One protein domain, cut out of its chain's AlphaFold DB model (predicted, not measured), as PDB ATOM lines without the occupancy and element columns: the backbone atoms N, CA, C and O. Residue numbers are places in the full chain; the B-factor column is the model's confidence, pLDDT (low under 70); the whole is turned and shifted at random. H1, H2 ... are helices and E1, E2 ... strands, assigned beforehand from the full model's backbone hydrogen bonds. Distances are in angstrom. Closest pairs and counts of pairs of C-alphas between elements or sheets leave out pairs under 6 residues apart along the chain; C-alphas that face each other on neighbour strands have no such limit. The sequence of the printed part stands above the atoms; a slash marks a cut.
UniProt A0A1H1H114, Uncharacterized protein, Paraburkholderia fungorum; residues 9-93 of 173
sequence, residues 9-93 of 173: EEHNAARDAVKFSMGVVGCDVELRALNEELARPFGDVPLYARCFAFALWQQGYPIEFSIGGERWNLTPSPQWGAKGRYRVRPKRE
ATOM      1  N   GLU A   9     117.590 104.068 110.690       72.88
ATOM      2  CA  GLU A   9     118.519 102.998 111.034       72.88
ATOM      3  C   GLU A   9     119.441 103.393 112.196       72.88
ATOM      4  O   GLU A   9     119.534 102.655 113.171       72.88
ATOM      5  N   GLU A  10     120.022 104.596 112.175       66.06
ATOM      6  CA  GLU A  10     120.810 105.128 113.294       66.06
ATOM      7  C   GLU A  10     119.959 105.358 114.551       66.06
ATOM      8  O   GLU A  10     120.421 105.125 115.668       66.06
ATOM      9  N   HIS A  11     118.699 105.770 114.387       59.50
ATOM     10  CA  HIS A  11     117.756 105.913 115.495       59.50
ATOM     11  C   HIS A  11     117.393 104.558 116.118       59.50
ATOM     12  O   HIS A  11     117.378 104.422 117.343       59.50
ATOM     13  N   ASN A  12     117.143 103.537 115.293       68.94
ATOM     14  CA  ASN A  12     116.881 102.182 115.771       68.94
ATOM     15  C   ASN A  12     118.122 101.572 116.433       68.94
ATOM     16  O   ASN A  12     117.995 101.024 117.524       68.94
ATOM     17  N   ALA A  13     119.312 101.766 115.859       67.81
ATOM     18  CA  ALA A  13     120.576 101.336 116.451       67.81
ATOM     19  C   ALA A  13     120.838 102.013 117.805       67.81
ATOM     20  O   ALA A  13     121.233 101.352 118.761       67.81
ATOM     21  N   ALA A  14     120.556 103.314 117.932       62.81
ATOM     22  CA  ALA A  14     120.641 104.019 119.209       62.81
ATOM     23  C   ALA A  14     119.616 103.489 120.228       62.81
ATOM     24  O   ALA A  14     119.941 103.319 121.401       62.81
ATOM     25  N   ARG A  15     118.388 103.188 119.791       58.91
ATOM     26  CA  ARG A  15     117.331 102.629 120.647       58.91
ATOM     27  C   ARG A  15     117.650 101.205 121.111       58.91
ATOM     28  O   ARG A  15     117.349 100.857 122.252       58.91
ATOM     29  N   ASP A  16     118.279 100.403 120.262       66.69
ATOM     30  CA  ASP A  16     118.737  99.060 120.611       66.69
ATOM     31  C   ASP A  16     119.973  99.123 121.522       66.69
ATOM     32  O   ASP A  16     120.023  98.397 122.512       66.69
ATOM     33  N   ALA A  17     120.880 100.085 121.316       60.53
ATOM     34  CA  ALA A  17     121.970 100.386 122.250       60.53
ATOM     35  C   ALA A  17     121.463 100.868 123.627       60.53
ATOM     36  O   ALA A  17     122.050 100.546 124.660       60.53
ATOM     37  N   VAL A  18     120.338 101.594 123.683       58.19
ATOM     38  CA  VAL A  18     119.684 101.962 124.952       58.19
ATOM     39  C   VAL A  18     119.112 100.727 125.652       58.19
ATOM     40  O   VAL A  18     119.351 100.549 126.847       58.19
ATOM     41  N   LYS A  19     118.420  99.832 124.934       56.72
ATOM     42  CA  LYS A  19     117.930  98.561 125.506       56.72
ATOM     43  C   LYS A  19     119.072  97.687 126.033       56.72
ATOM     44  O   LYS A  19     118.941  97.091 127.096       56.72
ATOM     45  N   PHE A  20     120.194  97.677 125.325       52.69
ATOM     46  CA  PHE A  20     121.435  97.011 125.706       52.69
ATOM     47  C   PHE A  20     122.037  97.605 126.994       52.69
ATOM     48  O   PHE A  20     122.338  96.872 127.935       52.69
ATOM     49  N   SER A  21     122.082  98.941 127.108       52.56
ATOM     50  CA  SER A  21     122.562  99.662 128.302       52.56
ATOM     51  C   SER A  21     121.710  99.466 129.564       52.56
ATOM     52  O   SER A  21     122.193  99.687 130.672       52.56
ATOM     53  N   MET A  22     120.440  99.079 129.403       50.56
ATOM     54  CA  MET A  22     119.466  98.975 130.494       50.56
ATOM     55  C   MET A  22     119.276  97.549 131.030       50.56
ATOM     56  O   MET A  22     118.542  97.382 132.003       50.56
ATOM     57  N   GLY A  23     119.909  96.527 130.439       51.16
ATOM     58  CA  GLY A  23     119.681  95.143 130.871       51.16
ATOM     59  C   GLY A  23     120.819  94.137 130.705       51.16
ATOM     60  O   GLY A  23     120.713  93.074 131.308       51.16
ATOM     61  N   VAL A  24     121.870  94.402 129.911       49.62
ATOM     62  CA  VAL A  24     122.784  93.314 129.487       49.62
ATOM     63  C   VAL A  24     124.266  93.703 129.390       49.62
ATOM     64  O   VAL A  24     125.065  92.881 128.969       49.62
ATOM     65  N   VAL A  25     124.725  94.861 129.882       49.97
ATOM     66  CA  VAL A  25     126.179  95.168 129.862       49.97
ATOM     67  C   VAL A  25     126.949  94.411 130.963       49.97
ATOM     68  O   VAL A  25     127.639  94.988 131.793       49.97
ATOM     69  N   GLY A  26     126.810  93.090 130.997       51.72
ATOM     70  CA  GLY A  26     127.629  92.155 131.762       51.72
ATOM     71  C   GLY A  26     128.325  91.111 130.879       51.72
ATOM     72  O   GLY A  26     129.063  90.281 131.398       51.72
ATOM     73  N   CYS A  27     128.102  91.116 129.556       55.69
ATOM     74  CA  CYS A  27     128.697  90.141 128.641       55.69
ATOM     75  C   CYS A  27     129.928  90.714 127.914       55.69
ATOM     76  O   CYS A  27     129.853  91.738 127.239       55.69
ATOM     77  N   ASP A  28     131.069  90.022 127.972       64.44
ATOM     78  CA  ASP A  28     132.301  90.427 127.271       64.44
ATOM     79  C   ASP A  28     132.144  90.526 125.745       64.44
ATOM     80  O   ASP A  28     132.866  91.282 125.089       64.44
ATOM     81  N   VAL A  29     131.207  89.769 125.165       61.94
ATOM     82  CA  VAL A  29     130.933  89.753 123.714       61.94
ATOM     83  C   VAL A  29     130.440  91.120 123.237       61.94
ATOM     84  O   VAL A  29     130.816  91.599 122.169       61.94
ATOM     85  N   GLU A  30     129.647  91.777 124.070       76.12
ATOM     86  CA  GLU A  30     128.996  93.050 123.799       76.12
ATOM     87  C   GLU A  30     129.981  94.224 123.818       76.12
ATOM     88  O   GLU A  30     130.033  95.034 122.886       76.12
ATOM     89  N   LEU A  31     130.848  94.269 124.833       83.25
ATOM     90  CA  LEU A  31     131.938  95.244 124.895       83.25
ATOM     91  C   LEU A  31     132.982  95.007 123.802       83.25
ATOM     92  O   LEU A  31     133.584  95.966 123.317       83.25
ATOM     93  N   ARG A  32     133.205  93.752 123.391       83.06
ATOM     94  CA  ARG A  32     134.115  93.427 122.286       83.06
ATOM     95  C   ARG A  32     133.629  94.037 120.974       83.06
ATOM     96  O   ARG A  32     134.400  94.762 120.356       83.06
ATOM     97  N   ALA A  33     132.363  93.827 120.614       84.25
ATOM     98  CA  ALA A  33     131.777  94.397 119.401       84.25
ATOM     99  C   ALA A  33     131.836  95.936 119.400       84.25
ATOM    100  O   ALA A  33     132.250  96.550 118.416       84.25
ATOM    101  N   LEU A  34     131.517  96.579 120.531       89.38
ATOM    102  CA  LEU A  34     131.672  98.030 120.666       89.38
ATOM    103  C   LEU A  34     133.133  98.472 120.474       89.38
ATOM    104  O   LEU A  34     133.410  99.452 119.784       89.38
ATOM    105  N   ASN A  35     134.079  97.762 121.087       92.81
ATOM    106  CA  ASN A  35     135.496  98.105 121.009       92.81
ATOM    107  C   ASN A  35     136.097  97.876 119.614       92.81
ATOM    108  O   ASN A  35     137.052  98.566 119.259       92.81
ATOM    109  N   GLU A  36     135.545  96.963 118.814       90.62
ATOM    110  CA  GLU A  36     135.910  96.799 117.401       90.62
ATOM    111  C   GLU A  36     135.546  98.044 116.578       90.62
ATOM    112  O   GLU A  36     136.360  98.518 115.783       90.62
ATOM    113  N   GLU A  37     134.380  98.649 116.827       92.12
ATOM    114  CA  GLU A  37     134.003  99.926 116.208       92.12
ATOM    115  C   GLU A  37     134.880 101.087 116.709       92.12
ATOM    116  O   GLU A  37     135.378 101.890 115.914       92.12
ATOM    117  N   LEU A  38     135.144 101.152 118.020       93.56
ATOM    118  CA  LEU A  38     135.963 102.207 118.636       93.56
ATOM    119  C   LEU A  38     137.469 102.106 118.323       93.56
ATOM    120  O   LEU A  38     138.234 103.018 118.651       93.56
ATOM    121  N   ALA A  39     137.913 101.035 117.659       92.38
ATOM    122  CA  ALA A  39     139.303 100.866 117.242       92.38
ATOM    123  C   ALA A  39     139.745 101.889 116.175       92.38
ATOM    124  O   ALA A  39     140.949 102.044 115.936       92.38
ATOM    125  N   ARG A  40     138.800 102.586 115.531       93.88
ATOM    126  CA  ARG A  40     139.027 103.653 114.540       93.88
ATOM    127  C   ARG A  40     139.191 105.022 115.232       93.88
ATOM    128  O   ARG A  40     138.834 105.155 116.402       93.88
ATOM    129  N   PRO A  41     139.744 106.052 114.560       95.81
ATOM    130  CA  PRO A  41     139.710 107.413 115.095       95.81
ATOM    131  C   PRO A  41     138.275 107.820 115.446       95.81
ATOM    132  O   PRO A  41     137.354 107.586 114.671       95.81
ATOM    133  N   PHE A  42     138.072 108.429 116.614       95.19
ATOM    134  CA  PHE A  42     136.745 108.681 117.177       95.19
ATOM    135  C   PHE A  42     135.863 109.545 116.270       95.19
ATOM    136  O   PHE A  42     134.650 109.399 116.280       95.19
ATOM    137  N   GLY A  43     136.454 110.424 115.456       93.94
ATOM    138  CA  GLY A  43     135.731 111.219 114.461       93.94
ATOM    139  C   GLY A  43     135.062 110.380 113.369       93.94
ATOM    140  O   GLY A  43     134.042 110.809 112.836       93.94
ATOM    141  N   ASP A  44     135.596 109.186 113.106       95.06
ATOM    142  CA  ASP A  44     135.132 108.242 112.084       95.06
ATOM    143  C   ASP A  44     134.220 107.148 112.671       95.06
ATOM    144  O   ASP A  44     133.681 106.316 111.940       95.06
ATOM    145  N   VAL A  45     134.048 107.121 113.998       93.94
ATOM    146  CA  VAL A  45     133.166 106.166 114.675       93.94
ATOM    147  C   VAL A  45     131.703 106.575 114.440       93.94
ATOM    148  O   VAL A  45     131.350 107.745 114.655       93.94
ATOM    149  N   PRO A  46     130.813 105.635 114.062       90.62
ATOM    150  CA  PRO A  46     129.383 105.906 113.932       90.62
ATOM    151  C   PRO A  46     128.797 106.598 115.169       90.62
ATOM    152  O   PRO A  46     129.195 106.322 116.304       90.62
ATOM    153  N   LEU A  47     127.840 107.513 114.969       85.69
ATOM    154  CA  LEU A  47     127.291 108.326 116.062       85.69
ATOM    155  C   LEU A  47     126.731 107.466 117.205       85.69
ATOM    156  O   LEU A  47     127.006 107.762 118.365       85.69
ATOM    157  N   TYR A  48     126.028 106.375 116.889       84.00
ATOM    158  CA  TYR A  48     125.461 105.487 117.907       84.00
ATOM    159  C   TYR A  48     126.544 104.878 118.818       84.00
ATOM    160  O   TYR A  48     126.387 104.890 120.035       84.00
ATOM    161  N   ALA A  49     127.674 104.424 118.261       87.25
ATOM    162  CA  ALA A  49     128.763 103.820 119.029       87.25
ATOM    163  C   ALA A  49     129.482 104.862 119.902       87.25
ATOM    164  O   ALA A  49     129.833 104.577 121.048       87.25
ATOM    165  N   ARG A  50     129.623 106.104 119.410       93.38
ATOM    166  CA  ARG A  50     130.127 107.233 120.212       93.38
ATOM    167  C   ARG A  50     129.210 107.550 121.388       93.38
ATOM    168  O   ARG A  50     129.682 107.666 122.518       93.38
ATOM    169  N   CYS A  51     127.908 107.677 121.128       88.06
ATOM    170  CA  CYS A  51     126.904 107.906 122.164       88.06
ATOM    171  C   CYS A  51     126.904 106.774 123.192       88.06
ATOM    172  O   CYS A  51     126.811 107.035 124.389       88.06
ATOM    173  N   PHE A  52     127.062 105.530 122.743       87.06
ATOM    174  CA  PHE A  52     127.065 104.378 123.627       87.06
ATOM    175  C   PHE A  52     128.319 104.324 124.516       87.06
ATOM    176  O   PHE A  52     128.198 104.180 125.730       87.06
ATOM    177  N   ALA A  53     129.512 104.575 123.966       91.94
ATOM    178  CA  ALA A  53     130.740 104.705 124.758       91.94
ATOM    179  C   ALA A  53     130.651 105.832 125.803       91.94
ATOM    180  O   ALA A  53     131.089 105.668 126.944       91.94
ATOM    181  N   PHE A  54     130.042 106.965 125.433       92.88
ATOM    182  CA  PHE A  54     129.790 108.070 126.355       92.88
ATOM    183  C   PHE A  54     128.823 107.671 127.479       92.88
ATOM    184  O   PHE A  54     129.091 107.963 128.643       92.88
ATOM    185  N   ALA A  55     127.731 106.971 127.158       88.12
ATOM    186  CA  ALA A  55     126.770 106.489 128.148       88.12
ATOM    187  C   ALA A  55     127.405 105.498 129.137       88.12
ATOM    188  O   ALA A  55     127.214 105.634 130.344       88.12
ATOM    189  N   LEU A  56     128.224 104.557 128.657       88.44
ATOM    190  CA  LEU A  56     128.953 103.617 129.517       88.44
ATOM    191  C   LEU A  56     129.928 104.344 130.451       88.44
ATOM    192  O   LEU A  56     129.990 104.045 131.641       88.44
ATOM    193  N   TRP A  57     130.641 105.357 129.956       92.94
ATOM    194  CA  TRP A  57     131.481 106.195 130.813       92.94
ATOM    195  C   TRP A  57     130.672 106.892 131.919       92.94
ATOM    196  O   TRP A  57     131.082 106.870 133.078       92.94
ATOM    197  N   GLN A  58     129.493 107.439 131.597       90.25
ATOM    198  CA  GLN A  58     128.581 108.035 132.588       90.25
ATOM    199  C   GLN A  58     128.068 107.011 133.616       90.25
ATOM    200  O   GLN A  58     127.828 107.362 134.767       90.25
ATOM    201  N   GLN A  59     127.952 105.739 133.230       84.94
ATOM    202  CA  GLN A  59     127.614 104.631 134.130       84.94
ATOM    203  C   GLN A  59     128.814 104.111 134.944       84.94
ATOM    204  O   GLN A  59     128.659 103.179 135.734       84.94
ATOM    205  N   GLY A  60     130.006 104.693 134.779       87.50
ATOM    206  CA  GLY A  60     131.209 104.346 135.538       87.50
ATOM    207  C   GLY A  60     132.088 103.271 134.897       87.50
ATOM    208  O   GLY A  60     132.996 102.767 135.559       87.50
ATOM    209  N   TYR A  61     131.855 102.902 133.632       89.81
ATOM    210  CA  TYR A  61     132.790 102.029 132.918       89.81
ATOM    211  C   TYR A  61     134.117 102.767 132.675       89.81
ATOM    212  O   TYR A  61     134.110 103.906 132.192       89.81
ATOM    213  N   PRO A  62     135.275 102.146 132.975       92.44
ATOM    214  CA  PRO A  62     136.562 102.767 132.702       92.44
ATOM    215  C   PRO A  62     136.792 102.915 131.198       92.44
ATOM    216  O   PRO A  62     136.639 101.960 130.435       92.44
ATOM    217  N   ILE A  63     137.231 104.100 130.779       95.25
ATOM    218  CA  ILE A  63     137.621 104.368 129.396       95.25
ATOM    219  C   ILE A  63     139.138 104.338 129.288       95.25
ATOM    220  O   ILE A  63     139.855 104.914 130.110       95.25
ATOM    221  N   GLU A  64     139.632 103.686 128.246       95.62
ATOM    222  CA  GLU A  64     141.021 103.783 127.827       95.62
ATOM    223  C   GLU A  64     141.122 104.567 126.522       95.62
ATOM    224  O   GLU A  64     140.240 104.519 125.664       95.62
ATOM    225  N   PHE A  65     142.221 105.295 126.378       95.38
ATOM    226  CA  PHE A  65     142.510 106.149 125.239       95.38
ATOM    227  C   PHE A  65     143.886 105.832 124.661       95.38
ATOM    228  O   PHE A  65     144.832 105.529 125.397       95.38
ATOM    229  N   SER A  66     144.002 105.942 123.340       94.00
ATOM    230  CA  SER A  66     145.258 105.782 122.618       94.00
ATOM    231  C   SER A  66     145.432 106.832 121.523       94.00
ATOM    232  O   SER A  66     144.495 107.163 120.791       94.00
ATOM    233  N   ILE A  67     146.672 107.302 121.372       85.94
ATOM    234  CA  ILE A  67     147.141 108.064 120.212       85.94
ATOM    235  C   ILE A  67     147.991 107.093 119.392       85.94
ATOM    236  O   ILE A  67     149.096 106.750 119.798       85.94
ATOM    237  N   GLY A  68     147.454 106.593 118.279       80.31
ATOM    238  CA  GLY A  68     148.158 105.648 117.398       80.31
ATOM    239  C   GLY A  68     147.894 104.158 117.657       80.31
ATOM    240  O   GLY A  68     148.285 103.340 116.838       80.31
ATOM    241  N   GLY A  69     147.174 103.785 118.721       74.88
ATOM    242  CA  GLY A  69     146.667 102.419 118.943       74.88
ATOM    243  C   GLY A  69     147.618 101.453 119.661       74.88
ATOM    244  O   GLY A  69     147.166 100.413 120.134       74.88
ATOM    245  N   GLU A  70     148.902 101.790 119.797       79.19
ATOM    246  CA  GLU A  70     149.912 100.893 120.384       79.19
ATOM    247  C   GLU A  70     149.888 100.860 121.918       79.19
ATOM    248  O   GLU A  70     150.203  99.843 122.535       79.19
ATOM    249  N   ARG A  71     149.505 101.972 122.559       87.94
ATOM    250  CA  ARG A  71     149.438 102.088 124.023       87.94
ATOM    251  C   ARG A  71     148.100 102.650 124.460       87.94
ATOM    252  O   ARG A  71     147.692 103.715 123.997       87.94
ATOM    253  N   TRP A  72     147.451 101.938 125.370       92.31
ATOM    254  CA  TRP A  72     146.163 102.297 125.949       92.31
ATOM    255  C   TRP A  72     146.373 102.812 127.367       92.31
ATOM    256  O   TRP A  72     146.980 102.129 128.188       92.31
ATOM    257  N   ASN A  73     145.877 104.013 127.647       92.06
ATOM    258  CA  ASN A  73     145.967 104.638 128.962       92.06
ATOM    259  C   ASN A  73     144.564 104.857 129.513       92.06
ATOM    260  O   ASN A  73     143.700 105.364 128.797       92.06
ATOM    261  N   LEU A  74     144.346 104.509 130.781       94.19
ATOM    262  CA  LEU A  74     143.104 104.846 131.472       94.19
ATOM    263  C   LEU A  74     142.923 106.363 131.500       94.19
ATOM    264  O   LEU A  74     143.854 107.104 131.821       94.19
ATOM    265  N   THR A  75     141.719 106.820 131.171       94.56
ATOM    266  CA  THR A  75     141.363 108.236 131.198       94.56
ATOM    267  C   THR A  75     140.100 108.438 132.039       94.56
ATOM    268  O   THR A  75     139.022 107.988 131.655       94.56
ATOM    269  N   PRO A  76     140.200 109.095 133.208       91.38
ATOM    270  CA  PRO A  76     139.026 109.383 134.032       91.38
ATOM    271  C   PRO A  76     138.128 110.462 133.404       91.38
ATOM    272  O   PRO A  76     136.951 110.567 133.741       91.38
ATOM    273  N   SER A  77     138.672 111.265 132.486       95.75
ATOM    274  CA  SER A  77     137.983 112.384 131.835       95.75
ATOM    275  C   SER A  77     138.284 112.393 130.330       95.75
ATOM    276  O   SER A  77     139.074 113.225 129.861       95.75
ATOM    277  N   PRO A  78     137.705 111.446 129.566       95.62
ATOM    278  CA  PRO A  78     137.915 111.347 128.129       95.62
ATOM    279  C   PRO A  78     137.475 112.636 127.429       95.62
ATOM    280  O   PRO A  78     136.344 113.088 127.566       95.62
ATOM    281  N   GLN A  79     138.382 113.214 126.643       95.81
ATOM    282  CA  GLN A  79     138.119 114.429 125.859       95.81
ATOM    283  C   GLN A  79     137.407 114.146 124.523       95.81
ATOM    284  O   GLN A  79     137.074 115.081 123.802       95.81
ATOM    285  N   TRP A  80     137.215 112.868 124.170       95.38
ATOM    286  CA  TRP A  80     136.540 112.416 122.942       95.38
ATOM    287  C   TRP A  80     137.050 113.083 121.652       95.38
ATOM    288  O   TRP A  80     136.287 113.423 120.747       95.38
ATOM    289  N   GLY A  81     138.366 113.293 121.561       94.94
ATOM    290  CA  GLY A  81     138.991 113.970 120.431       94.94
ATOM    291  C   GLY A  81     138.888 113.145 119.149       94.94
ATOM    292  O   GLY A  81     139.169 111.950 119.157       94.94
ATOM    293  N   ALA A  82     138.562 113.791 118.024       94.88
ATOM    294  CA  ALA A  82     138.292 113.118 116.746       94.88
ATOM    295  C   ALA A  82     139.438 112.216 116.237       94.88
ATOM    296  O   ALA A  82     139.191 111.208 115.586       94.88
ATOM    297  N   LYS A  83     140.694 112.556 116.548       93.69
ATOM    298  CA  LYS A  83     141.878 111.758 116.167       93.69
ATOM    299  C   LYS A  83     142.215 110.644 117.166       93.69
ATOM    300  O   LYS A  83     143.076 109.813 116.896       93.69
ATOM    301  N   GLY A  84     141.589 110.673 118.338       93.75
ATOM    302  CA  GLY A  84     141.793 109.718 119.413       93.75
ATOM    303  C   GLY A  84     141.162 108.372 119.116       93.75
ATOM    304  O   GLY A  84     140.142 108.318 118.443       93.75
ATOM    305  N   ARG A  85     141.729 107.294 119.652       96.19
ATOM    306  CA  ARG A  85     141.058 105.989 119.715       96.19
ATOM    307  C   ARG A  85     140.653 105.722 121.151       96.19
ATOM    308  O   ARG A  85     141.398 106.075 122.069       96.19
ATOM    309  N   TYR A  86     139.494 105.110 121.338       96.38
ATOM    310  CA  TYR A  86     138.934 104.836 122.658       96.38
ATOM    311  C   TYR A  86     138.567 103.362 122.769       96.38
ATOM    312  O   TYR A  86     138.392 102.684 121.766       96.38
ATOM    313  N   ARG A  87     138.482 102.857 123.992       95.31
ATOM    314  CA  ARG A  87     137.836 101.577 124.267       95.31
ATOM    315  C   ARG A  87     137.263 101.584 125.669       95.31
ATOM    316  O   ARG A  87     137.789 102.253 126.561       95.31
ATOM    317  N   VAL A  88     136.189 100.839 125.849       92.56
ATOM    318  CA  VAL A  88     135.505 100.672 127.126       92.56
ATOM    319  C   VAL A  88     136.034  99.400 127.776       92.56
ATOM    320  O   VAL A  88     136.058  98.341 127.145       92.56
ATOM    321  N   ARG A  89     136.486  99.489 129.029       87.00
ATOM    322  CA  ARG A  89     136.812  98.302 129.824       87.00
ATOM    323  C   ARG A  89     135.591  97.834 130.610       87.00
ATOM    324  O   ARG A  89     134.837  98.687 131.071       87.00
ATOM    325  N   PRO A  90     135.461  96.521 130.866       81.50
ATOM    326  CA  PRO A  90     134.536  96.017 131.876       81.50
ATOM    327  C   PRO A  90     134.800  96.683 133.228       81.50
ATOM    328  O   PRO A  90     135.963  96.975 133.561       81.50
ATOM    329  N   LYS A  91     133.753  96.911 134.026       80.81
ATOM    330  CA  LYS A  91     133.972  97.380 135.389       80.81
ATOM    331  C   LYS A  91     134.618  96.279 136.214       80.81
ATOM    332  O   LYS A  91     134.526  95.091 135.921       80.81
ATOM    333  N   ARG A  92     135.278  96.681 137.300       68.25
ATOM    334  CA  ARG A  92     135.846  95.718 138.250       68.25
ATOM    335  C   ARG A  92     134.759  94.867 138.917       68.25
ATOM    336  O   ARG A  92     135.026  93.717 139.225       68.25
ATOM    337  N   GLU A  93     133.578  95.440 139.127       69.69
ATOM    338  CA  GLU A  93     132.402  94.764 139.696       69.69
ATOM    339  C   GLU A  93     131.755  93.746 138.742       69.69
ATOM    340  O   GLU A  93     131.095  92.829 139.215       69.69
TER     341      GLU A  93
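This is residues 9 to 93 of the 173 residues of an uncharacterized protein of Paraburkholderia fungorum (UniProt A0A1H1H114). A small sheet of three short strands stands at one end of the domain, the helices H2 and H3, steeply tilted to each other, pack on its E3 side, and the longest helix, H1, packs on H3 at the far end, away from the sheet. H3 is in the middle, between H1 and the sheet, and H2 touches it at a steep tilt of 57 degrees. The printed part has 85 residues, with three named helices followed along the chain by three named strands, H1 H2 H3 E1 E2 E3; the sheet's order is E2 E1 E3, with E1 and E3 antiparallel. The class is mixed, helices and strands, and the whole is compact, with a radius of gyration of the C-alphas of 12.1 A and spans of 32 by 31 by 21 A.

In the sheet, E1, residues 63 to 66, is the inner strand, and E3, residues 85 to 88, is an edge strand. They are antiparallel at 156 degrees between their directions, with N 64 and O 87 at 2.9 A and N 85 and O 66 at 3.0 A, within hydrogen-bond range. E2, residues 73 to 75, is the other edge strand; it meets E1 only at a point, where C-alphas 74 and 64 face each other at 4.3 A. H2, residues 28 to 38, is on the sheet but only grazes it, with its residues 31 to 38; its closest C-alphas to E3 are those of Asn 35 and Arg 87, 5.3 A apart. H3, residues 47 to 58, also only grazes the sheet, with its residues 50 to 57; the closest C-alphas of H3 and E3 are those of Ala 53 and Val 88, 6.7 A apart. H2 and H3 touch, H3 with residues 49 to 53 alone, at a steep tilt of 57 degrees, opposite ways; the closest C-alphas are those of Leu 34 and Ala 49, 6.7 A apart. H1, residues 9 to 21, touches H3 at a shallow tilt of 21 degrees, the same way, with the C-alphas of Ala 14 and Tyr 48 closest at 5.2 A. H1 is not on the sheet, and it is apart from H2. In H1, H2 and H3 every O i to N i+4 pair is within hydrogen-bond range.

E1 is 10.3 A from first to last C-alpha, E3 10.7 A and E2 6.3 A. E3 ends at C-alpha 88, (135.505, 100.672, 127.126). H3 is 16.6 A long and begins at C-alpha 47, (127.291, 108.326, 116.062), and H2 is 15.1 A long. H1 is 18.0 A long, from C-alpha 9 at (118.519, 102.998, 111.034).

The two C-alphas farthest apart are those of Asn 12 and Arg 71, 33.6 A. The printed part has no cut. The link from H3 to E1 is tight, the other links are short, and no link is long. The mean pLDDT of the printed part is 82.1; residues 10 to 29 and 92 to 93 are under 70.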